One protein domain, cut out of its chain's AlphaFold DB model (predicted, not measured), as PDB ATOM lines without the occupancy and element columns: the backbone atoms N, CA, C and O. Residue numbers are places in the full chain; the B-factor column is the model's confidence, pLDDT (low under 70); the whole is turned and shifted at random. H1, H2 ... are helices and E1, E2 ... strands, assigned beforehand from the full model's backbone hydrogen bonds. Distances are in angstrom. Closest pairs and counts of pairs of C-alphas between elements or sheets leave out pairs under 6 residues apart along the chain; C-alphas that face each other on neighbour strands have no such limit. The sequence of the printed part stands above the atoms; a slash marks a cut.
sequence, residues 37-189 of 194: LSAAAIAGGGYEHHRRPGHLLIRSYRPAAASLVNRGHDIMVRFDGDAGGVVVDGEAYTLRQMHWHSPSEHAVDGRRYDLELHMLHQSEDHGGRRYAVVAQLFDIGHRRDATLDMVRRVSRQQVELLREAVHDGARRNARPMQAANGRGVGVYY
ATOM      1  N   LEU A  37       5.552  14.008  31.914       93.88
ATOM      2  CA  LEU A  37       4.681  13.046  32.568       93.88
ATOM      3  C   LEU A  37       4.437  13.502  34.007       93.88
ATOM      4  O   LEU A  37       5.356  13.986  34.663       93.88
ATOM      5  N   SER A  38       3.209  13.338  34.495       91.62
ATOM      6  CA  SER A  38       2.860  13.686  35.874       91.62
ATOM      7  C   SER A  38       2.786  12.439  36.747       91.62
ATOM      8  O   SER A  38       2.028  11.519  36.426       91.62
ATOM      9  N   ALA A  39       3.511  12.409  37.870       88.00
ATOM     10  CA  ALA A  39       3.430  11.276  38.799       88.00
ATOM     11  C   ALA A  39       2.043  11.194  39.452       88.00
ATOM     12  O   ALA A  39       1.488  10.105  39.605       88.00
ATOM     13  N   ALA A  40       1.435  12.345  39.752       87.12
ATOM     14  CA  ALA A  40       0.067  12.416  40.255       87.12
ATOM     15  C   ALA A  40      -0.949  11.849  39.248       87.12
ATOM     16  O   ALA A  40      -1.848  11.115  39.647       87.12
ATOM     17  N   ALA A  41      -0.791  12.120  37.945       86.81
ATOM     18  CA  ALA A  41      -1.665  11.546  36.917       86.81
ATOM     19  C   ALA A  41      -1.493  10.022  36.786       86.81
ATOM     20  O   ALA A  41      -2.488   9.315  36.622       86.81
ATOM     21  N   ILE A  42      -0.257   9.519  36.913       84.56
ATOM     22  CA  ILE A  42       0.054   8.080  36.924       84.56
ATOM     23  C   ILE A  42      -0.577   7.386  38.138       84.56
ATOM     24  O   ILE A  42      -1.090   6.281  38.004       84.56
ATOM     25  N   ALA A  43      -0.535   8.003  39.321       82.69
ATOM     26  CA  ALA A  43      -1.055   7.399  40.550       82.69
ATOM     27  C   ALA A  43      -2.579   7.559  40.704       82.69
ATOM     28  O   ALA A  43      -3.254   6.651  41.186       82.69
ATOM     29  N   GLY A  44      -3.115   8.715  40.311       75.88
ATOM     30  CA  GLY A  44      -4.473   9.166  40.621       75.88
ATOM     31  C   GLY A  44      -5.507   8.990  39.508       75.88
ATOM     32  O   GLY A  44      -6.611   9.508  39.643       75.88
ATOM     33  N   GLY A  45      -5.182   8.300  38.408       75.00
ATOM     34  CA  GLY A  45      -6.138   8.041  37.322       75.00
ATOM     35  C   GLY A  45      -6.322   9.193  36.331       75.00
ATOM     36  O   GLY A  45      -7.330   9.242  35.634       75.00
ATOM     37  N   GLY A  46      -5.353  10.112  36.246       83.25
ATOM     38  CA  GLY A  46      -5.318  11.140  35.197       83.25
ATOM     39  C   GLY A  46      -4.920  10.592  33.820       83.25
ATOM     40  O   GLY A  46      -5.062  11.288  32.818       83.25
ATOM     41  N   TYR A  47      -4.429   9.350  33.778       89.44
ATOM     42  CA  TYR A  47      -4.057   8.595  32.584       89.44
ATOM     43  C   TYR A  47      -4.915   7.335  32.440       89.44
ATOM     44  O   TYR A  47      -5.476   6.830  33.413       89.44
ATOM     45  N   GLU A  48      -5.022   6.813  31.219       87.75
ATOM     46  CA  GLU A  48      -5.792   5.597  30.953       87.75
ATOM     47  C   GLU A  48      -5.047   4.372  31.498       87.75
ATOM     48  O   GLU A  48      -3.913   4.105  31.117       87.75
ATOM     49  N   HIS A  49      -5.652   3.614  32.411       86.00
ATOM     50  CA  HIS A  49      -4.989   2.459  33.021       86.00
ATOM     51  C   HIS A  49      -5.331   1.153  32.302       86.00
ATOM     52  O   HIS A  49      -6.417   0.589  32.467       86.00
ATOM     53  N   HIS A  50      -4.351   0.609  31.593       83.88
ATOM     54  CA  HIS A  50      -4.458  -0.628  30.830       83.88
ATOM     55  C   HIS A  50      -4.155  -1.846  31.715       83.88
ATOM     56  O   HIS A  50      -3.027  -2.320  31.807       83.88
ATOM     57  N   ARG A  51      -5.182  -2.338  32.422       76.69
ATOM     58  CA  ARG A  51      -5.071  -3.468  33.376       76.69
ATOM     59  C   ARG A  51      -5.595  -4.808  32.852       76.69
ATOM     60  O   ARG A  51      -5.544  -5.804  33.566       76.69
ATOM     61  N   ARG A  52      -6.163  -4.844  31.644       72.19
ATOM     62  CA  ARG A  52      -6.751  -6.068  31.074       72.19
ATOM     63  C   ARG A  52      -5.682  -6.890  30.346       72.19
ATOM     64  O   ARG A  52      -4.804  -6.281  29.741       72.19
ATOM     65  N   PRO A  53      -5.797  -8.232  30.302       64.06
ATOM     66  CA  PRO A  53      -4.813  -9.100  29.649       64.06
ATOM     67  C   PRO A  53      -4.470  -8.730  28.196       64.06
ATOM     68  O   PRO A  53      -3.324  -8.852  27.784       64.06
ATOM     69  N   GLY A  54      -5.442  -8.225  27.428       64.38
ATOM     70  CA  GLY A  54      -5.233  -7.791  26.038       64.38
ATOM     71  C   GLY A  54      -4.459  -6.476  25.867       64.38
ATOM     72  O   GLY A  54      -4.092  -6.147  24.747       64.38
ATOM     73  N   HIS A  55      -4.198  -5.746  26.954       69.12
ATOM     74  CA  HIS A  55      -3.474  -4.470  26.958       69.12
ATOM     75  C   HIS A  55      -2.213  -4.529  27.829       69.12
ATOM     76  O   HIS A  55      -1.805  -3.541  28.435       69.12
ATOM     77  N   LEU A  56      -1.626  -5.717  27.975       71.50
ATOM     78  CA  LEU A  56      -0.415  -5.895  28.765       71.50
ATOM     79  C   LEU A  56       0.818  -5.508  27.956       71.50
ATOM     80  O   LEU A  56       0.921  -5.815  26.769       71.50
ATOM     81  N   LEU A  57       1.785  -4.896  28.638       82.56
ATOM     82  CA  LEU A  57       3.144  -4.800  28.128       82.56
ATOM     83  C   LEU A  57       3.862  -6.111  28.457       82.56
ATOM     84  O   LEU A  57       4.187  -6.372  29.617       82.56
ATOM     85  N   ILE A  58       4.129  -6.928  27.440       87.81
ATOM     86  CA  ILE A  58       4.943  -8.139  27.597       87.81
ATOM     87  C   ILE A  58       6.345  -7.823  27.097       87.81
ATOM     88  O   ILE A  58       6.515  -7.323  25.989       87.81
ATOM     89  N   ARG A  59       7.358  -8.116  27.915       89.94
ATOM     90  CA  ARG A  59       8.772  -7.925  27.575       89.94
ATOM     91  C   ARG A  59       9.458  -9.277  27.601       89.94
ATOM     92  O   ARG A  59       9.447  -9.948  28.628       89.94
ATOM     93  N   SER A  60      10.079  -9.657  26.494       93.19
ATOM     94  CA  SER A  60      10.869 -10.880  26.409       93.19
ATOM     95  C   SER A  60      12.150 -10.562  25.664       93.19
ATOM     96  O   SER A  60      12.158 -10.497  24.440       93.19
ATOM     97  N   TYR A  61      13.218 -10.304  26.414       94.81
ATOM     98  CA  TYR A  61      14.540 -10.044  25.856       94.81
ATOM     99  C   TYR A  61      15.459 -11.225  26.106       94.81
ATOM    100  O   TYR A  61      15.343 -11.914  27.120       94.81
ATOM    101  N   ARG A  62      16.412 -11.424  25.203       95.38
ATOM    102  CA  ARG A  62      17.420 -12.476  25.313       95.38
ATOM    103  C   ARG A  62      18.773 -11.994  24.800       95.38
ATOM    104  O   ARG A  62      18.811 -11.069  23.990       95.38
ATOM    105  N   PRO A  63      19.886 -12.590  25.265       96.12
ATOM    106  CA  PRO A  63      21.200 -12.286  24.717       96.12
ATOM    107  C   PRO A  63      21.234 -12.525  23.205       96.12
ATOM    108  O   PRO A  63      20.727 -13.536  22.722       96.12
ATOM    109  N   ALA A  64      21.854 -11.606  22.473       96.94
ATOM    110  CA  ALA A  64      22.019 -11.687  21.029       96.94
ATOM    111  C   ALA A  64      23.318 -11.000  20.601       96.94
ATOM    112  O   ALA A  64      23.850 -10.153  21.323       96.94
ATOM    113  N   ALA A  65      23.812 -11.357  19.415       97.50
ATOM    114  CA  ALA A  65      24.934 -10.665  18.795       97.50
ATOM    115  C   ALA A  65      24.578  -9.190  18.562       97.50
ATOM    116  O   ALA A  65      23.493  -8.871  18.060       97.50
ATOM    117  N   ALA A  66      25.489  -8.300  18.946       97.31
ATOM    118  CA  ALA A  66      25.281  -6.868  18.869       97.31
ATOM    119  C   ALA A  66      26.595  -6.115  18.658       97.31
ATOM    120  O   ALA A  66      27.663  -6.564  19.074       97.31
ATOM    121  N   SER A  67      26.480  -4.935  18.058       97.19
ATOM    122  CA  SER A  67      27.586  -4.025  17.779       97.19
ATOM    123  C   SER A  67      27.395  -2.713  18.537       97.19
ATOM    124  O   SER A  67      26.300  -2.148  18.527       97.19
ATOM    125  N   LEU A  68      28.459  -2.198  19.159       96.44
ATOM    126  CA  LEU A  68      28.478  -0.847  19.727       96.44
ATOM    127  C   LEU A  68      28.911   0.148  18.642       96.44
ATOM    128  O   LEU A  68      29.968  -0.008  18.034       96.44
ATOM    129  N   VAL A  69      28.090   1.161  18.390       96.69
ATOM    130  CA  VAL A  69      28.233   2.112  17.287       96.69
ATOM    131  C   VAL A  69      28.175   3.531  17.833       96.69
ATOM    132  O   VAL A  69      27.190   3.935  18.444       96.69
ATOM    133  N   ASN A  70      29.210   4.319  17.566       95.62
ATOM    134  CA  ASN A  70      29.187   5.758  17.796       95.62
ATOM    135  C   ASN A  70      28.635   6.461  16.549       95.62
ATOM    136  O   ASN A  70      29.252   6.404  15.486       95.62
ATOM    137  N   ARG A  71      27.474   7.114  16.664       94.19
ATOM    138  CA  ARG A  71      26.838   7.842  15.547       94.19
ATOM    139  C   ARG A  71      27.168   9.335  15.538       94.19
ATOM    140  O   ARG A  71      26.540  10.117  14.818       94.19
ATOM    141  N   GLY A  72      28.101   9.758  16.382       94.75
ATOM    142  CA  GLY A  72      28.470  11.147  16.619       94.75
ATOM    143  C   GLY A  72      27.508  11.884  17.551       94.75
ATOM    144  O   GLY A  72      27.967  12.687  18.354       94.75
ATOM    145  N   HIS A  73      26.198  11.624  17.481       93.12
ATOM    146  CA  HIS A  73      25.191  12.246  18.355       93.12
ATOM    147  C   HIS A  73      24.774  11.393  19.558       93.12
ATOM    148  O   HIS A  73      24.212  11.912  20.521       93.12
ATOM    149  N   ASP A  74      25.034  10.092  19.504       95.50
ATOM    150  CA  ASP A  74      24.835   9.161  20.603       95.50
ATOM    151  C   ASP A  74      25.718   7.921  20.437       95.50
ATOM    152  O   ASP A  74      26.345   7.689  19.394       95.50
ATOM    153  N   ILE A  75      25.752   7.128  21.504       96.06
ATOM    154  CA  ILE A  75      26.255   5.763  21.485       96.06
ATOM    155  C   ILE A  75      25.060   4.829  21.352       96.06
ATOM    156  O   ILE A  75      24.116   4.896  22.139       96.06
ATOM    157  N   MET A  76      25.114   3.962  20.350       97.19
ATOM    158  CA  MET A  76      24.043   3.058  19.967       97.19
ATOM    159  C   MET A  76      24.527   1.609  20.021       97.19
ATOM    160  O   MET A  76      25.615   1.288  19.559       97.19
ATOM    161  N   VAL A  77      23.715   0.717  20.571       97.81
ATOM    162  CA  VAL A  77      23.873  -0.730  20.420       97.81
ATOM    163  C   VAL A  77      22.935  -1.178  19.309       97.81
ATOM    164  O   VAL A  77      21.724  -1.002  19.434       97.81
ATOM    165  N   ARG A  78      23.478  -1.769  18.244       98.12
ATOM    166  CA  ARG A  78      22.705  -2.407  17.170       98.12
ATOM    167  C   ARG A  78      22.649  -3.905  17.414       98.12
ATOM    168  O   ARG A  78      23.699  -4.512  17.593       98.12
ATOM    169  N   PHE A  79      21.462  -4.498  17.378       97.56
ATOM    170  CA  PHE A  79      21.315  -5.949  17.446       97.56
ATOM    171  C   PHE A  79      21.305  -6.545  16.041       97.56
ATOM    172  O   PHE A  79      20.473  -6.180  15.212       97.56
ATOM    173  N   ASP A  80      22.248  -7.451  15.790       94.62
ATOM    174  CA  ASP A  80      22.385  -8.170  14.521       94.62
ATOM    175  C   ASP A  80      21.742  -9.580  14.609       94.62
ATOM    176  O   ASP A  80      21.465 -10.208  13.590       94.62
ATOM    177  N   GLY A  81      21.469 -10.067  15.829       94.19
ATOM    178  CA  GLY A  81      20.686 -11.278  16.105       94.19
ATOM    179  C   GLY A  81      19.333 -10.989  16.767       94.19
ATOM    180  O   GLY A  81      19.005  -9.846  17.079       94.19
ATOM    181  N   ASP A  82      18.552 -12.041  17.023       96.56
ATOM    182  CA  ASP A  82      17.247 -11.909  17.679       96.56
ATOM    183  C   ASP A  82      17.399 -11.692  19.196       96.56
ATOM    184  O   ASP A  82      17.576 -12.642  19.968       96.56
ATOM    185  N   ALA A  83      17.303 -10.424  19.599       97.31
ATOM    186  CA  ALA A  83      17.351  -9.964  20.984       97.31
ATOM    187  C   ALA A  83      15.997 -10.049  21.714       97.31
ATOM    188  O   ALA A  83      15.879  -9.598  22.857       97.31
ATOM    189  N   GLY A  84      14.976 -10.626  21.077       97.06
ATOM    190  CA  GLY A  84      13.597 -10.599  21.534       97.06
ATOM    191  C   GLY A  84      12.944  -9.235  21.301       97.06
ATOM    192  O   GLY A  84      13.281  -8.513  20.361       97.06
ATOM    193  N   GLY A  85      11.989  -8.860  22.147       96.06
ATOM    194  CA  GLY A  85      11.223  -7.639  21.944       96.06
ATOM    195  C   GLY A  85      10.108  -7.412  22.952       96.06
ATOM    196  O   GLY A  85      10.146  -7.894  24.092       96.06
ATOM    197  N   VAL A  86       9.108  -6.656  22.510       94.25
ATOM    198  CA  VAL A  86       7.921  -6.320  23.298       94.25
ATOM    199  C   VAL A  86       6.641  -6.649  22.548       94.25
ATOM    200  O   VAL A  86       6.606  -6.593  21.323       94.25
ATOM    201  N   VAL A  87       5.581  -6.948  23.291       91.56
ATOM    202  CA  VAL A  87       4.208  -6.966  22.776       91.56
ATOM    203  C   VAL A  87       3.436  -5.848  23.463       91.56
ATOM    204  O   VAL A  87       3.470  -5.746  24.692       91.56
ATOM    205  N   VAL A  88       2.771  -5.009  22.670       88.62
ATOM    206  CA  VAL A  88       1.935  -3.894  23.134       88.62
ATOM    207  C   VAL A  88       0.584  -4.008  22.449       88.62
ATOM    208  O   VAL A  88       0.522  -4.035  21.223       88.62
ATOM    209  N   ASP A  89      -0.489  -4.109  23.237       86.31
ATOM    210  CA  ASP A  89      -1.864  -4.251  22.731       86.31
ATOM    211  C   ASP A  89      -2.024  -5.386  21.697       86.31
ATOM    212  O   ASP A  89      -2.744  -5.267  20.708       86.31
ATOM    213  N   GLY A  90      -1.313  -6.498  21.918       86.56
ATOM    214  CA  GLY A  90      -1.327  -7.677  21.048       86.56
ATOM    215  C   GLY A  90      -0.423  -7.596  19.813       86.56
ATOM    216  O   GLY A  90      -0.254  -8.610  19.142       86.56
ATOM    217  N   GLU A  91       0.201  -6.450  19.527       90.50
ATOM    218  CA  GLU A  91       1.151  -6.303  18.419       90.50
ATOM    219  C   GLU A  91       2.594  -6.511  18.899       90.50
ATOM    220  O   GLU A  91       3.021  -5.932  19.903       90.50
ATOM    221  N   ALA A  92       3.350  -7.347  18.182       93.56
ATOM    222  CA  ALA A  92       4.732  -7.682  18.501       93.56
ATOM    223  C   ALA A  92       5.726  -6.731  17.814       93.56
ATOM    224  O   ALA A  92       5.601  -6.410  16.635       93.56
ATOM    225  N   TYR A  93       6.756  -6.321  18.552       96.81
ATOM    226  CA  TYR A  93       7.820  -5.444  18.081       96.81
ATOM    227  C   TYR A  93       9.188  -6.011  18.474       96.81
ATOM    228  O   TYR A  93       9.512  -6.116  19.661       96.81
ATOM    229  N   THR A  94      10.023  -6.313  17.483       97.06
ATOM    230  CA  THR A  94      11.378  -6.854  17.678       97.06
ATOM    231  C   THR A  94      12.349  -5.739  18.055       97.06
ATOM    232  O   THR A  94      12.348  -4.681  17.421       97.06
ATOM    233  N   LEU A  95      13.197  -5.956  19.065       98.12
ATOM    234  CA  LEU A  95      14.239  -5.011  19.478       98.12
ATOM    235  C   LEU A  95      15.310  -4.898  18.386       98.12
ATOM    236  O   LEU A  95      15.905  -5.894  17.985       98.12
ATOM    237  N   ARG A  96      15.571  -3.675  17.910       97.75
ATOM    238  CA  ARG A  96      16.550  -3.414  16.836       97.75
ATOM    239  C   ARG A  96      17.778  -2.667  17.325       97.75
ATOM    240  O   ARG A  96      18.896  -2.972  16.914       97.75
ATOM    241  N   GLN A  97      17.581  -1.682  18.198       97.94
ATOM    242  CA  GLN A  97      18.687  -0.907  18.748       97.94
ATOM    243  C   GLN A  97      18.379  -0.346  20.134       97.94
ATOM    244  O   GLN A  97      17.222  -0.233  20.539       97.94
ATOM    245  N   MET A  98      19.432   0.081  20.817       98.31
ATOM    246  CA  MET A  98      19.361   0.884  22.030       98.31
ATOM    247  C   MET A  98      20.290   2.082  21.918       98.31
ATOM    248  O   MET A  98      21.370   1.940  21.360       98.31
ATOM    249  N   HIS A  99      19.925   3.228  22.471       98.19
ATOM    250  CA  HIS A  99      20.831   4.369  22.604       98.19
ATOM    251  C   HIS A  99      20.498   5.178  23.853       98.19
ATOM    252  O   HIS A  99      19.454   4.976  24.476       98.19
ATOM    253  N   TRP A 100      21.406   6.070  24.239       97.88
ATOM    254  CA  TRP A 100      21.277   6.856  25.459       97.88
ATOM    255  C   TRP A 100      21.283   8.357  25.195       97.88
ATOM    256  O   TRP A 100      22.064   8.865  24.387       97.88
ATOM    257  N   HIS A 101      20.483   9.059  25.991       98.25
ATOM    258  CA  HIS A 101      20.482  10.507  26.117       98.25
ATOM    259  C   HIS A 101      20.931  10.915  27.520       98.25
ATOM    260  O   HIS A 101      20.457  10.350  28.508       98.25
ATOM    261  N   SER A 102      21.824  11.902  27.623       96.50
ATOM    262  CA  SER A 102      22.165  12.545  28.896       96.50
ATOM    263  C   SER A 102      22.074  14.070  28.772       96.50
ATOM    264  O   SER A 102      22.810  14.657  27.978       96.50
ATOM    265  N   PRO A 103      21.232  14.761  29.567       96.75
ATOM    266  CA  PRO A 103      20.280  14.217  30.549       96.75
ATOM    267  C   PRO A 103      19.134  13.434  29.880       96.75
ATOM    268  O   PRO A 103      19.121  13.281  28.663       96.75
ATOM    269  N   SER A 104      18.153  12.965  30.653       97.94
ATOM    270  CA  SER A 104      16.932  12.381  30.090       97.94
ATOM    271  C   SER A 104      16.211  13.355  29.158       97.94
ATOM    272  O   SER A 104      16.247  14.579  29.351       97.94
ATOM    273  N   GLU A 105      15.539  12.817  28.146       97.88
ATOM    274  CA  GLU A 105      14.667  13.554  27.240       97.88
ATOM    275  C   GLU A 105      13.301  13.807  27.887       97.88
ATOM    276  O   GLU A 105      12.874  14.959  27.999       97.88
ATOM    277  N   HIS A 106      12.634  12.750  28.351       97.50
ATOM    278  CA  HIS A 106      11.395  12.846  29.116       97.50
ATOM    279  C   HIS A 106      11.664  13.399  30.515       97.50
ATOM    280  O   HIS A 106      12.760  13.279  31.069       97.50
ATOM    281  N   ALA A 107      10.635  14.011  31.095       94.88
ATOM    282  CA  ALA A 107      10.665  14.506  32.463       94.88
ATOM    283  C   ALA A 107       9.428  14.027  33.223       94.88
ATOM    284  O   ALA A 107       8.338  13.979  32.649       94.88
ATOM    285  N   VAL A 108       9.599  13.739  34.512       93.00
ATOM    286  CA  VAL A 108       8.504  13.433  35.441       93.00
ATOM    287  C   VAL A 108       8.396  14.586  36.430       93.00
ATOM    288  O   VAL A 108       9.403  14.968  37.020       93.00
ATOM    289  N   ASP A 109       7.219  15.206  36.544       91.62
ATOM    290  CA  ASP A 109       6.973  16.381  37.401       91.62
ATOM    291  C   ASP A 109       8.027  17.500  37.230       91.62
ATOM    292  O   ASP A 109       8.416  18.207  38.155       91.62
ATOM    293  N   GLY A 110       8.518  17.662  35.996       89.62
ATOM    294  CA  GLY A 110       9.470  18.706  35.608       89.62
ATOM    295  C   GLY A 110      10.928  18.322  35.846       89.62
ATOM    296  O   GLY A 110      11.822  18.997  35.335       89.62
ATOM    297  N   ARG A 111      11.183  17.205  36.531       92.31
ATOM    298  CA  ARG A 111      12.522  16.671  36.748       92.31
ATOM    299  C   ARG A 111      12.987  15.862  35.540       92.31
ATOM    300  O   ARG A 111      12.349  14.885  35.146       92.31
ATOM    301  N   ARG A 112      14.138  16.253  34.987       94.31
ATOM    302  CA  ARG A 112      14.945  15.399  34.108       94.31
ATOM    303  C   ARG A 112      15.918  14.578  34.948       94.31
ATOM    304  O   ARG A 112      16.449  15.071  35.940       94.31
ATOM    305  N   TYR A 113      16.118  13.343  34.526       94.75
ATOM    306  CA  TYR A 113      17.022  12.369  35.118       94.75
ATOM    307  C   TYR A 113      18.402  12.475  34.464       94.75
ATOM    308  O   TYR A 113      18.572  13.132  33.433       94.75
ATOM    309  N   ASP A 114      19.409  11.848  35.059       95.75
ATOM    310  CA  ASP A 114      20.793  11.975  34.592       95.75
ATOM    311  C   ASP A 114      21.048  11.261  33.255       95.75
ATOM    312  O   ASP A 114      21.944  11.653  32.495       95.75
ATOM    313  N   LEU A 115      20.251  10.233  32.957       96.56
ATOM    314  CA  LEU A 115      20.337   9.440  31.735       96.56
ATOM    315  C   LEU A 115      18.962   8.866  31.365       96.56
ATOM    316  O   LEU A 115      18.158   8.520  32.234       96.56
ATOM    317  N   GLU A 116      18.716   8.706  30.071       98.00
ATOM    318  CA  GLU A 116      17.579   7.965  29.530       98.00
ATOM    319  C   GLU A 116      18.058   7.003  28.447       98.00
ATOM    320  O   GLU A 116      18.722   7.409  27.499       98.00
ATOM    321  N   LEU A 117      17.732   5.721  28.601       97.81
ATOM    322  CA  LEU A 117      17.918   4.705  27.568       97.81
ATOM    323  C   LEU A 117      16.658   4.635  26.714       97.81
ATOM    324  O   LEU A 117      15.573   4.454  27.260       97.81
ATOM    325  N   HIS A 118      16.806   4.676  25.398       98.44
ATOM    326  CA  HIS A 118      15.757   4.339  24.441       98.44
ATOM    327  C   HIS A 118      16.044   2.981  23.821       98.44
ATOM    328  O   HIS A 118      17.066   2.799  23.168       98.44
ATOM    329  N   MET A 119      15.130   2.030  23.999       98.19
ATOM    330  CA  MET A 119      15.132   0.743  23.306       98.19
ATOM    331  C   MET A 119      14.138   0.827  22.141       98.19
ATOM    332  O   MET A 119      12.926   0.881  22.368       98.19
ATOM    333  N   LEU A 120      14.636   0.883  20.906       97.88
ATOM    334  CA  LEU A 120      13.818   0.992  19.698       97.88
ATOM    335  C   LEU A 120      13.456  -0.399  19.179       97.88
ATOM    336  O   LEU A 120      14.327  -1.206  18.838       97.88
ATOM    337  N   HIS A 121      12.157  -0.627  19.049       97.75
ATOM    338  CA  HIS A 121      11.571  -1.833  18.498       97.75
ATOM    339  C   HIS A 121      10.825  -1.515  17.209       97.75
ATOM    340  O   HIS A 121      10.313  -0.408  17.030       97.75
ATOM    341  N   GLN A 122      10.738  -2.500  16.328       97.31
ATOM    342  CA  GLN A 122      10.071  -2.384  15.040       97.31
ATOM    343  C   GLN A 122       9.194  -3.612  14.822       97.31
ATOM    344  O   GLN A 122       9.655  -4.738  15.012       97.31
ATOM    345  N   SER A 123       7.937  -3.383  14.453       95.81
ATOM    346  CA  SER A 123       7.013  -4.452  14.071       95.81
ATOM    347  C   SER A 123       7.461  -5.038  12.736       95.81
ATOM    348  O   SER A 123       7.864  -4.285  11.849       95.81
ATOM    349  N   GLU A 124       7.435  -6.360  12.592       90.56
ATOM    350  CA  GLU A 124       7.668  -7.008  11.291       90.56
ATOM    351  C   GLU A 124       6.401  -6.986  10.420       90.56
ATOM    352  O   GLU A 124       6.486  -7.024   9.189       90.56
ATOM    353  N   ASP A 125       5.238  -6.800  11.049       88.62
ATOM    354  CA  ASP A 125       3.974  -6.578  10.365       88.62
ATOM    355  C   ASP A 125       3.935  -5.200   9.687       88.62
ATOM    356  O   ASP A 125       4.784  -4.319   9.876       88.62
ATOM    357  N   HIS A 126       2.922  -4.997   8.839       80.94
ATOM    358  CA  HIS A 126       2.685  -3.724   8.147       80.94
ATOM    359  C   HIS A 126       3.911  -3.189   7.373       80.94
ATOM    360  O   HIS A 126       4.081  -1.977   7.202       80.94
ATOM    361  N   GLY A 127       4.770  -4.097   6.898       85.06
ATOM    362  CA  GLY A 127       5.959  -3.777   6.111       85.06
ATOM    363  C   GLY A 127       7.050  -3.045   6.895       85.06
ATOM    364  O   GLY A 127       7.767  -2.239   6.302       85.06
ATOM    365  N   GLY A 128       7.155  -3.254   8.212       86.56
ATOM    366  CA  GLY A 128       8.241  -2.667   9.002       86.56
ATOM    367  C   GLY A 128       8.057  -1.187   9.335       86.56
ATOM    368  O   GLY A 128       9.020  -0.498   9.653       86.56
ATOM    369  N   ARG A 129       6.849  -0.635   9.209       89.19
ATOM    370  CA  ARG A 129       6.629   0.823   9.317       89.19
ATOM    371  C   ARG A 129       6.149   1.288  10.688       89.19
ATOM    372  O   ARG A 129       5.919   2.482  10.872       89.19
ATOM    373  N   ARG A 130       5.982   0.367  11.638       94.25
ATOM    374  CA  ARG A 130       5.551   0.668  13.006       94.25
ATOM    375  C   ARG A 130       6.694   0.461  13.983       94.25
ATOM    376  O   ARG A 130       7.441  -0.510  13.885       94.25
ATOM    377  N   TYR A 131       6.790   1.379  14.936       95.88
ATOM    378  CA  TYR A 131       7.860   1.419  15.922       95.88
ATOM    379  C   TYR A 131       7.285   1.558  17.326       95.88
ATOM    380  O   TYR A 131       6.308   2.279  17.529       95.88
ATOM    381  N   ALA A 132       7.952   0.931  18.289       96.00
ATOM    382  CA  ALA A 132       7.704   1.112  19.712       96.00
ATOM    383  C   ALA A 132       9.030   1.430  20.411       96.00
ATOM    384  O   ALA A 132      10.028   0.741  20.210       96.00
ATOM    385  N   VAL A 133       9.056   2.476  21.239       97.25
ATOM    386  CA  VAL A 133      10.248   2.849  22.012       97.25
ATOM    387  C   VAL A 133       9.963   2.654  23.489       97.25
ATOM    388  O   VAL A 133       9.038   3.258  24.027       97.25
ATOM    389  N   VAL A 134      10.773   1.826  24.147       95.75
ATOM    390  CA  VAL A 134      10.764   1.708  25.608       95.75
ATOM    391  C   VAL A 134      11.847   2.626  26.156       95.75
ATOM    392  O   VAL A 134      13.030   2.406  25.899       95.75
ATOM    393  N   ALA A 135      11.437   3.648  26.904       95.88
ATOM    394  CA  ALA A 135      12.342   4.557  27.592       95.88
ATOM    395  C   ALA A 135      12.579   4.104  29.042       95.88
ATOM    396  O   ALA A 135      11.635   3.751  29.749       95.88
ATOM    397  N   GLN A 136      13.831   4.131  29.497       94.31
ATOM    398  CA  GLN A 136      14.224   3.818  30.873       94.31
ATOM    399  C   GLN A 136      15.040   4.976  31.450       94.31
ATOM    400  O   GLN A 136      16.094   5.318  30.923       94.31
ATOM    401  N   LEU A 137      14.562   5.552  32.551       94.00
ATOM    402  CA  LEU A 137      15.193   6.677  33.249       94.00
ATOM    403  C   LEU A 137      16.217   6.178  34.283       94.00
ATOM    404  O   LEU A 137      15.995   5.129  34.906       94.00
ATOM    405  N   PHE A 138      17.309   6.925  34.478       92.25
ATOM    406  CA  PHE A 138      18.341   6.622  35.473       92.25
ATOM    407  C   PHE A 138      18.781   7.851  36.273       92.25
ATOM    408  O   PHE A 138      18.993   8.918  35.702       92.25
ATOM    409  N   ASP A 139      19.038   7.653  37.565       91.44
ATOM    410  CA  ASP A 139      19.689   8.635  38.439       91.44
ATOM    411  C   ASP A 139      21.135   8.231  38.770       91.44
ATOM    412  O   ASP A 139      21.453   7.051  38.978       91.44
ATOM    413  N   ILE A 140      22.004   9.236  38.888       87.44
ATOM    414  CA  ILE A 140      23.336   9.108  39.473       87.44
ATOM    415  C   ILE A 140      23.184   9.023  40.990       87.44
ATOM    416  O   ILE A 140      22.874  10.005  41.663       87.44
ATOM    417  N   GLY A 141      23.475   7.861  41.570       73.31
ATOM    418  CA  GLY A 141      23.546   7.744  43.024       73.31
ATOM    419  C   GLY A 141      23.422   6.332  43.576       73.31
ATOM    420  O   GLY A 141      23.167   5.359  42.869       73.31
ATOM    421  N   HIS A 142      23.594   6.239  44.897       56.94
ATOM    422  CA  HIS A 142      23.533   4.990  45.663       56.94
ATOM    423  C   HIS A 142      22.173   4.750  46.346       56.94
ATOM    424  O   HIS A 142      21.970   3.686  46.933       56.94
ATOM    425  N   ARG A 143      21.231   5.705  46.288       54.38
ATOM    426  CA  ARG A 143      19.904   5.603  46.925       54.38
ATOM    427  C   ARG A 143      18.811   5.353  45.883       54.38
ATOM    428  O   ARG A 143      18.906   5.831  44.762       54.38
ATOM    429  N   ARG A 144      17.836   4.500  46.221       55.25
ATOM    430  CA  ARG A 144      16.634   4.273  45.397       55.25
ATOM    431  C   ARG A 144      15.729   5.495  45.565       55.25
ATOM    432  O   ARG A 144      15.553   5.934  46.700       55.25
ATOM    433  N   ASP A 145      15.186   6.016  44.471       54.88
ATOM    434  CA  ASP A 145      14.043   6.924  44.542       54.88
ATOM    435  C   ASP A 145      12.821   6.076  44.927       54.88
ATOM    436  O   ASP A 145      12.430   5.177  44.186       54.88
ATOM    437  N   ALA A 146      12.284   6.290  46.131       53.53
ATOM    438  CA  ALA A 146      11.169   5.505  46.664       53.53
ATOM    439  C   ALA A 146       9.826   5.835  45.986       53.53
ATOM    440  O   ALA A 146       8.833   5.161  46.241       53.53
ATOM    441  N   THR A 147       9.775   6.878  45.151       52.00
ATOM    442  CA  THR A 147       8.565   7.313  44.444       52.00
ATOM    443  C   THR A 147       8.443   6.654  43.067       52.00
ATOM    444  O   THR A 147       7.344   6.563  42.523       52.00
ATOM    445  N   LEU A 148       9.548   6.142  42.509       55.88
ATOM    446  CA  LEU A 148       9.582   5.467  41.212       55.88
ATOM    447  C   LEU A 148      10.479   4.223  41.268       55.88
ATOM    448  O   LEU A 148      11.650   4.268  40.888       55.88
ATOM    449  N   ASP A 149       9.899   3.077  41.634       60.38
ATOM    450  CA  ASP A 149      10.590   1.772  41.658       60.38
ATOM    451  C   ASP A 149      11.214   1.367  40.307       60.38
ATOM    452  O   ASP A 149      12.060   0.471  40.233       60.38
ATOM    453  N   MET A 150      10.822   2.042  39.224       62.75
ATOM    454  CA  MET A 150      11.323   1.808  37.875       62.75
ATOM    455  C   MET A 150      12.610   2.573  37.542       62.75
ATOM    456  O   MET A 150      13.233   2.225  36.543       62.75
ATOM    457  N   VAL A 151      13.043   3.579  38.315       68.88
ATOM    458  CA  VAL A 151      14.285   4.324  38.017       68.88
ATOM    459  C   VAL A 151      15.507   3.466  38.350       68.88
ATOM    460  O   VAL A 151      15.654   2.934  39.453       68.88
ATOM    461  N   ARG A 152      16.410   3.314  37.376       80.88
ATOM    462  CA  ARG A 152      17.641   2.527  37.530       80.88
ATOM    463  C   ARG A 152      18.799   3.424  37.978       80.88
ATOM    464  O   ARG A 152      18.747   4.641  37.862       80.88
ATOM    465  N   ARG A 153      19.856   2.825  38.522       83.25
ATOM    466  CA  ARG A 153      21.052   3.562  38.958       83.25
ATOM    467  C   ARG A 153      22.130   3.501  37.889       83.25
ATOM    468  O   ARG A 153      22.295   2.462  37.253       83.25
ATOM    469  N   VAL A 154      22.890   4.580  37.754       87.38
ATOM    470  CA  VAL A 154      24.093   4.661  36.915       87.38
ATOM    471  C   VAL A 154      25.199   5.395  37.677       87.38
ATOM    472  O   VAL A 154      24.915   6.220  38.547       87.38
ATOM    473  N   SER A 155      26.470   5.086  37.419       87.56
ATOM    474  CA  SER A 155      27.573   5.835  38.029       87.56
ATOM    475  C   SER A 155      27.821   7.149  37.282       87.56
ATOM    476  O   SER A 155      27.621   7.246  36.071       87.56
ATOM    477  N   ARG A 156      28.325   8.167  37.989       90.69
ATOM    478  CA  ARG A 156      28.731   9.437  37.363       90.69
ATOM    479  C   ARG A 156      29.765   9.217  36.255       90.69
ATOM    480  O   ARG A 156      29.671   9.843  35.210       90.69
ATOM    481  N   GLN A 157      30.710   8.304  36.478       90.00
ATOM    482  CA  GLN A 157      31.743   7.959  35.503       90.00
ATOM    483  C   GLN A 157      31.148   7.341  34.232       90.00
ATOM    484  O   GLN A 157      31.560   7.698  33.138       90.00
ATOM    485  N   GLN A 158      30.155   6.455  34.355       89.31
ATOM    486  CA  GLN A 158      29.475   5.868  33.195       89.31
ATOM    487  C   GLN A 158      28.752   6.931  32.362       89.31
ATOM    488  O   GLN A 158      28.817   6.892  31.137       89.31
ATOM    489  N   VAL A 159      28.089   7.889  33.018       92.75
ATOM    490  CA  VAL A 159      27.437   9.009  32.322       92.75
ATOM    491  C   VAL A 159      28.470   9.884  31.614       92.75
ATOM    492  O   VAL A 159      28.252  10.255  30.465       92.75
ATOM    493  N   GLU A 160      29.598  10.183  32.259       93.31
ATOM    494  CA  GLU A 160      30.633  11.022  31.650       93.31
ATOM    495  C   GLU A 160      31.276  10.354  30.429       93.31
ATOM    496  O   GLU A 160      31.377  10.985  29.383       93.31
ATOM    497  N   LEU A 161      31.570   9.051  30.496       92.38
ATOM    498  CA  LEU A 161      32.094   8.300  29.348       92.38
ATOM    499  C   LEU A 161      31.158   8.360  28.129       92.38
ATOM    500  O   LEU A 161      31.625   8.459  26.997       92.38
ATOM    501  N   LEU A 162      29.836   8.332  28.339       92.94
ATOM    502  CA  LEU A 162      28.870   8.492  27.247       92.94
ATOM    503  C   LEU A 162      28.901   9.906  26.647       92.94
ATOM    504  O   LEU A 162      28.751  10.050  25.435       92.94
ATOM    505  N   ARG A 163      29.106  10.940  27.470       94.12
ATOM    506  CA  ARG A 163      29.193  12.338  27.017       94.12
ATOM    507  C   ARG A 163      30.495  12.640  26.287       94.12
ATOM    508  O   ARG A 163      30.481  13.418  25.342       94.12
ATOM    509  N   GLU A 164      31.598  12.044  26.721       94.00
ATOM    510  CA  GLU A 164      32.912  12.202  26.091       94.00
ATOM    511  C   GLU A 164      33.004  11.464  24.754       94.00
ATOM    512  O   GLU A 164      33.719  11.901  23.855       94.00
ATOM    513  N   ALA A 165      32.271  10.359  24.600       92.56
ATOM    514  CA  ALA A 165      32.317   9.565  23.381       92.56
ATOM    515  C   ALA A 165      31.594  10.228  22.192       92.56
ATOM    516  O   ALA A 165      31.863   9.872  21.047       92.56
ATOM    517  N   VAL A 166      30.684  11.177  22.423       93.44
ATOM    518  CA  VAL A 166      29.926  11.864  21.360       93.44
ATOM    519  C   VAL A 166      30.593  13.173  20.932       93.44
ATOM    520  O   VAL A 166      31.454  13.716  21.617       93.44
ATOM    521  N   HIS A 167      30.194  13.719  19.782       92.38
ATOM    522  CA  HIS A 167      30.715  15.002  19.308       92.38
ATOM    523  C   HIS A 167      30.346  16.148  20.267       92.38
ATOM    524  O   HIS A 167      29.319  16.110  20.945       92.38
ATOM    525  N   ASP A 168      31.118  17.239  20.251       85.62
ATOM    526  CA  ASP A 168      30.929  18.359  21.186       85.62
ATOM    527  C   ASP A 168      29.540  19.019  21.126       85.62
ATOM    528  O   ASP A 168      29.075  19.583  22.118       85.62
ATOM    529  N   GLY A 169      28.872  18.978  19.971       85.06
ATOM    530  CA  GLY A 169      27.493  19.457  19.800       85.06
ATOM    531  C   GLY A 169      26.434  18.558  20.444       85.06
ATOM    532  O   GLY A 169      25.276  18.950  20.519       85.06
ATOM    533  N   ALA A 170      26.826  17.374  20.917       90.62
ATOM    534  CA  ALA A 170      25.962  16.320  21.430       90.62
ATOM    535  C   ALA A 170      26.305  15.888  22.869       90.62
ATOM    536  O   ALA A 170      25.647  15.008  23.407       90.62
ATOM    537  N   ARG A 171      27.255  16.535  23.566       89.44
ATOM    538  CA  ARG A 171      27.552  16.210  24.986       89.44
ATOM    539  C   ARG A 171      26.324  16.267  25.899       89.44
ATOM    540  O   ARG A 171      26.280  15.607  26.930       89.44
ATOM    541  N   ARG A 172      25.334  17.092  25.538       92.88
ATOM    542  CA  ARG A 172      24.000  17.125  26.149       92.88
ATOM    543  C   ARG A 172      22.941  16.794  25.102       92.88
ATOM    544  O   ARG A 172      22.158  17.663  24.725       92.88
ATOM    545  N   ASN A 173      22.948  15.562  24.606       95.88
ATOM    546  CA  ASN A 173      22.141  15.102  23.472       95.88
ATOM    547  C   ASN A 173      20.653  14.885  23.791       95.88
ATOM    548  O   ASN A 173      20.059  13.937  23.298       95.88
ATOM    549  N   ALA A 174      20.029  15.736  24.603       96.31
ATOM    550  CA  ALA A 174      18.620  15.598  24.954       96.31
ATOM    551  C   ALA A 174      17.784  16.686  24.277       96.31
ATOM    552  O   ALA A 174      17.992  17.879  24.520       96.31
ATOM    553  N   ARG A 175      16.794  16.296  23.472       96.38
ATOM    554  CA  ARG A 175      15.852  17.233  22.859       96.38
ATOM    555  C   ARG A 175      15.032  17.956  23.941       96.38
ATOM    556  O   ARG A 175      14.655  17.361  24.966       96.38
ATOM    557  N   PRO A 176      14.704  19.245  23.738       94.94
ATOM    558  CA  PRO A 176      13.739  19.956  24.566       94.94
ATOM    559  C   PRO A 176      12.358  19.290  24.600       94.94
ATOM    560  O   PRO A 176      11.933  18.640  23.644       94.94
ATOM    561  N   MET A 177      11.638  19.514  25.697       95.19
ATOM    562  CA  MET A 177      10.260  19.056  25.886       95.19
ATOM    563  C   MET A 177       9.331  19.608  24.810       95.19
ATOM    564  O   MET A 177       9.419  20.779  24.448       95.19
ATOM    565  N   GLN A 178       8.415  18.768  24.352       96.38
ATOM    566  CA  GLN A 178       7.396  19.091  23.367       96.38
ATOM    567  C   GLN A 178       6.024  19.168  24.042       96.38
ATOM    568  O   GLN A 178       5.780  18.551  25.085       96.38
ATOM    569  N   ALA A 179       5.108  19.927  23.443       94.12
ATOM    570  CA  ALA A 179       3.742  20.019  23.937       94.12
ATOM    571  C   ALA A 179       3.012  18.672  23.783       94.12
ATOM    572  O   ALA A 179       3.060  18.040  22.727       94.12
ATOM    573  N   ALA A 180       2.279  18.255  24.820       91.38
ATOM    574  CA  ALA A 180       1.491  17.022  24.780       91.38
ATOM    575  C   ALA A 180       0.277  17.116  23.833       91.38
ATOM    576  O   ALA A 180      -0.221  16.086  23.384       91.38
ATOM    577  N   ASN A 181      -0.192  18.331  23.512       93.31
ATOM    578  CA  ASN A 181      -1.275  18.607  22.555       93.31
ATOM    579  C   ASN A 181      -2.556  17.777  22.782       93.31
ATOM    580  O   ASN A 181      -3.205  17.365  21.823       93.31
ATOM    581  N   GLY A 182      -2.898  17.509  24.047       89.25
ATOM    582  CA  GLY A 182      -4.079  16.723  24.417       89.25
ATOM    583  C   GLY A 182      -3.999  15.235  24.058       89.25
ATOM    584  O   GLY A 182      -5.025  14.561  24.070       89.25
ATOM    585  N   ARG A 183      -2.814  14.703  23.714       92.19
ATOM    586  CA  ARG A 183      -2.653  13.272  23.427       92.19
ATOM    587  C   ARG A 183      -2.961  12.439  24.674       92.19
ATOM    588  O   ARG A 183      -2.484  12.767  25.760       92.19
ATOM    589  N   GLY A 184      -3.707  11.349  24.498       90.38
ATOM    590  CA  GLY A 184      -3.904  10.357  25.554       90.38
ATOM    591  C   GLY A 184      -2.570   9.750  25.990       90.38
ATOM    592  O   GLY A 184      -1.683   9.521  25.161       90.38
ATOM    593  N   VAL A 185      -2.427   9.519  27.293       91.75
ATOM    594  CA  VAL A 185      -1.302   8.798  27.892       91.75
ATOM    595  C   VAL A 185      -1.885   7.613  28.647       91.75
ATOM    596  O   VAL A 185      -2.791   7.790  29.462       91.75
ATOM    597  N   GLY A 186      -1.382   6.421  28.336       89.56
ATOM    598  CA  GLY A 186      -1.776   5.172  28.973       89.56
ATOM    599  C   GLY A 186      -0.724   4.695  29.975       89.56
ATOM    600  O   GLY A 186       0.478   4.819  29.734       89.56
ATOM    601  N   VAL A 187      -1.173   4.129  31.090       87.75
ATOM    602  CA  VAL A 187      -0.353   3.426  32.079       87.75
ATOM    603  C   VAL A 187      -0.533   1.930  31.859       87.75
ATOM    604  O   VAL A 187      -1.614   1.384  32.092       87.75
ATOM    605  N   TYR A 188       0.540   1.280  31.418       85.06
ATOM    606  CA  TYR A 188       0.594  -0.157  31.165       85.06
ATOM    607  C   TYR A 188       1.253  -0.883  32.335       85.06
ATOM    608  O   TYR A 188       2.218  -0.392  32.924       85.06
ATOM    609  N   TYR A 189       0.752  -2.078  32.636       77.50
ATOM    610  CA  TYR A 189       1.293  -2.960  33.668       77.50
ATOM    611  C   TYR A 189       1.917  -4.205  33.019       77.50
ATOM    612  O   TYR A 189       1.436  -4.682  31.988       77.50
TER     613      TYR A 189
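AT A GLANCE: This is residues 37 to 189 of the 194 residues of a protein of Oryza minuta (UniProt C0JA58). One strongly twisted, forked sheet makes the body: E6, E7 and E8 run side by side through its middle, and E6 bends so that E5 with E2 pairs beside its first part and E4 with E3 beside its later part. H3 stands at one border of this sheet, and from it a long stretch, residues 166 to 185, runs back to a small two-strand sheet, E1 and E10, which lies apart from E6, E7 and E8 with H1 next to it. The 153 printed residues include three named helices and ten named strands, in the order H1 E1 E2 E3 E4 E5 E6 E7 H2 E8 E9 H3 E10. The large sheet is antiparallel but for E8 and E9, and the class is mixed, helices and strands. The whole is compact, with a radius of gyration of the C-alphas of 16.4 A and spans of 43 by 37 by 31 A.

IN THESE COORDINATES: H1 is residues 39 to 44, beginning at C-alpha 39 (3.430, 11.276, 38.799). E1 is residues 48 to 50, E2 58 to 61, E3 66 to 70, E4 75 to 79 and E5 84 to 88. E6, residues 91 to 101, is 26.7 A long and bends by 69 degrees at residue 96. E7, residues 115 to 122, is 22.9 A long. H2 is residues 125 to 128. E8, residues 131 to 140, is 29.2 A long and ends at C-alpha 140 (23.336, 9.108, 39.473). E9 is residues 152 to 154, H3 156 to 165, 14.4 A long, and E10 186 to 188, ending at C-alpha 188 (0.594, -0.157, 31.165).

HOW THE PARTS SIT: E5, E6 and E7 form a meander, each strand the antiparallel neighbour of the one before. E4 and E5 lie on one side of E6, E7 on the other side. N 99 and O 118 of E6 and E7 are 3.0 A apart, within hydrogen-bond range, as are N 77 and O 98 of E4 and E6, 2.8 A, and N 93 and O 86 of E6 and E5, 2.8 A. E2, E3 and E9 are edge strands: N 60 of E2 and O 85 of E5, antiparallel neighbours, are within hydrogen-bond range at 3.0 A, and so are N 69 and O 76 of the hairpin E3 and E4 at 2.7 A. E8 is antiparallel to E7, with N 119 and O 134 at 2.9 A, and parallel to E9, with N 154 and O 139 at 3.1 A. H3 stands at the sheet's level; its closest C-alphas to E4 are Leu 162 and Ile 75, 6.9 A. H2 only grazes the sheet. E1 and E10 are parallel, N 187 and O 48 being 2.7 A apart; the closest C-alphas of H1 and E10 are Ile 42 and Val 187, 6.7 A. In H1 and H3 every O i to N i+4 pair is within hydrogen-bond range; H2 is too short for such a pair.

THE WHOLE: The C-alphas farthest apart, of Arg 52 and Asp 168, are 46.0 A apart. The printed part has no cut. The links E6 to E7, E8 to E9 and H3 to E10 are long. The mean pLDDT of the printed part is 89.2; residues 53 to 55 and 142 to 151 are under 70.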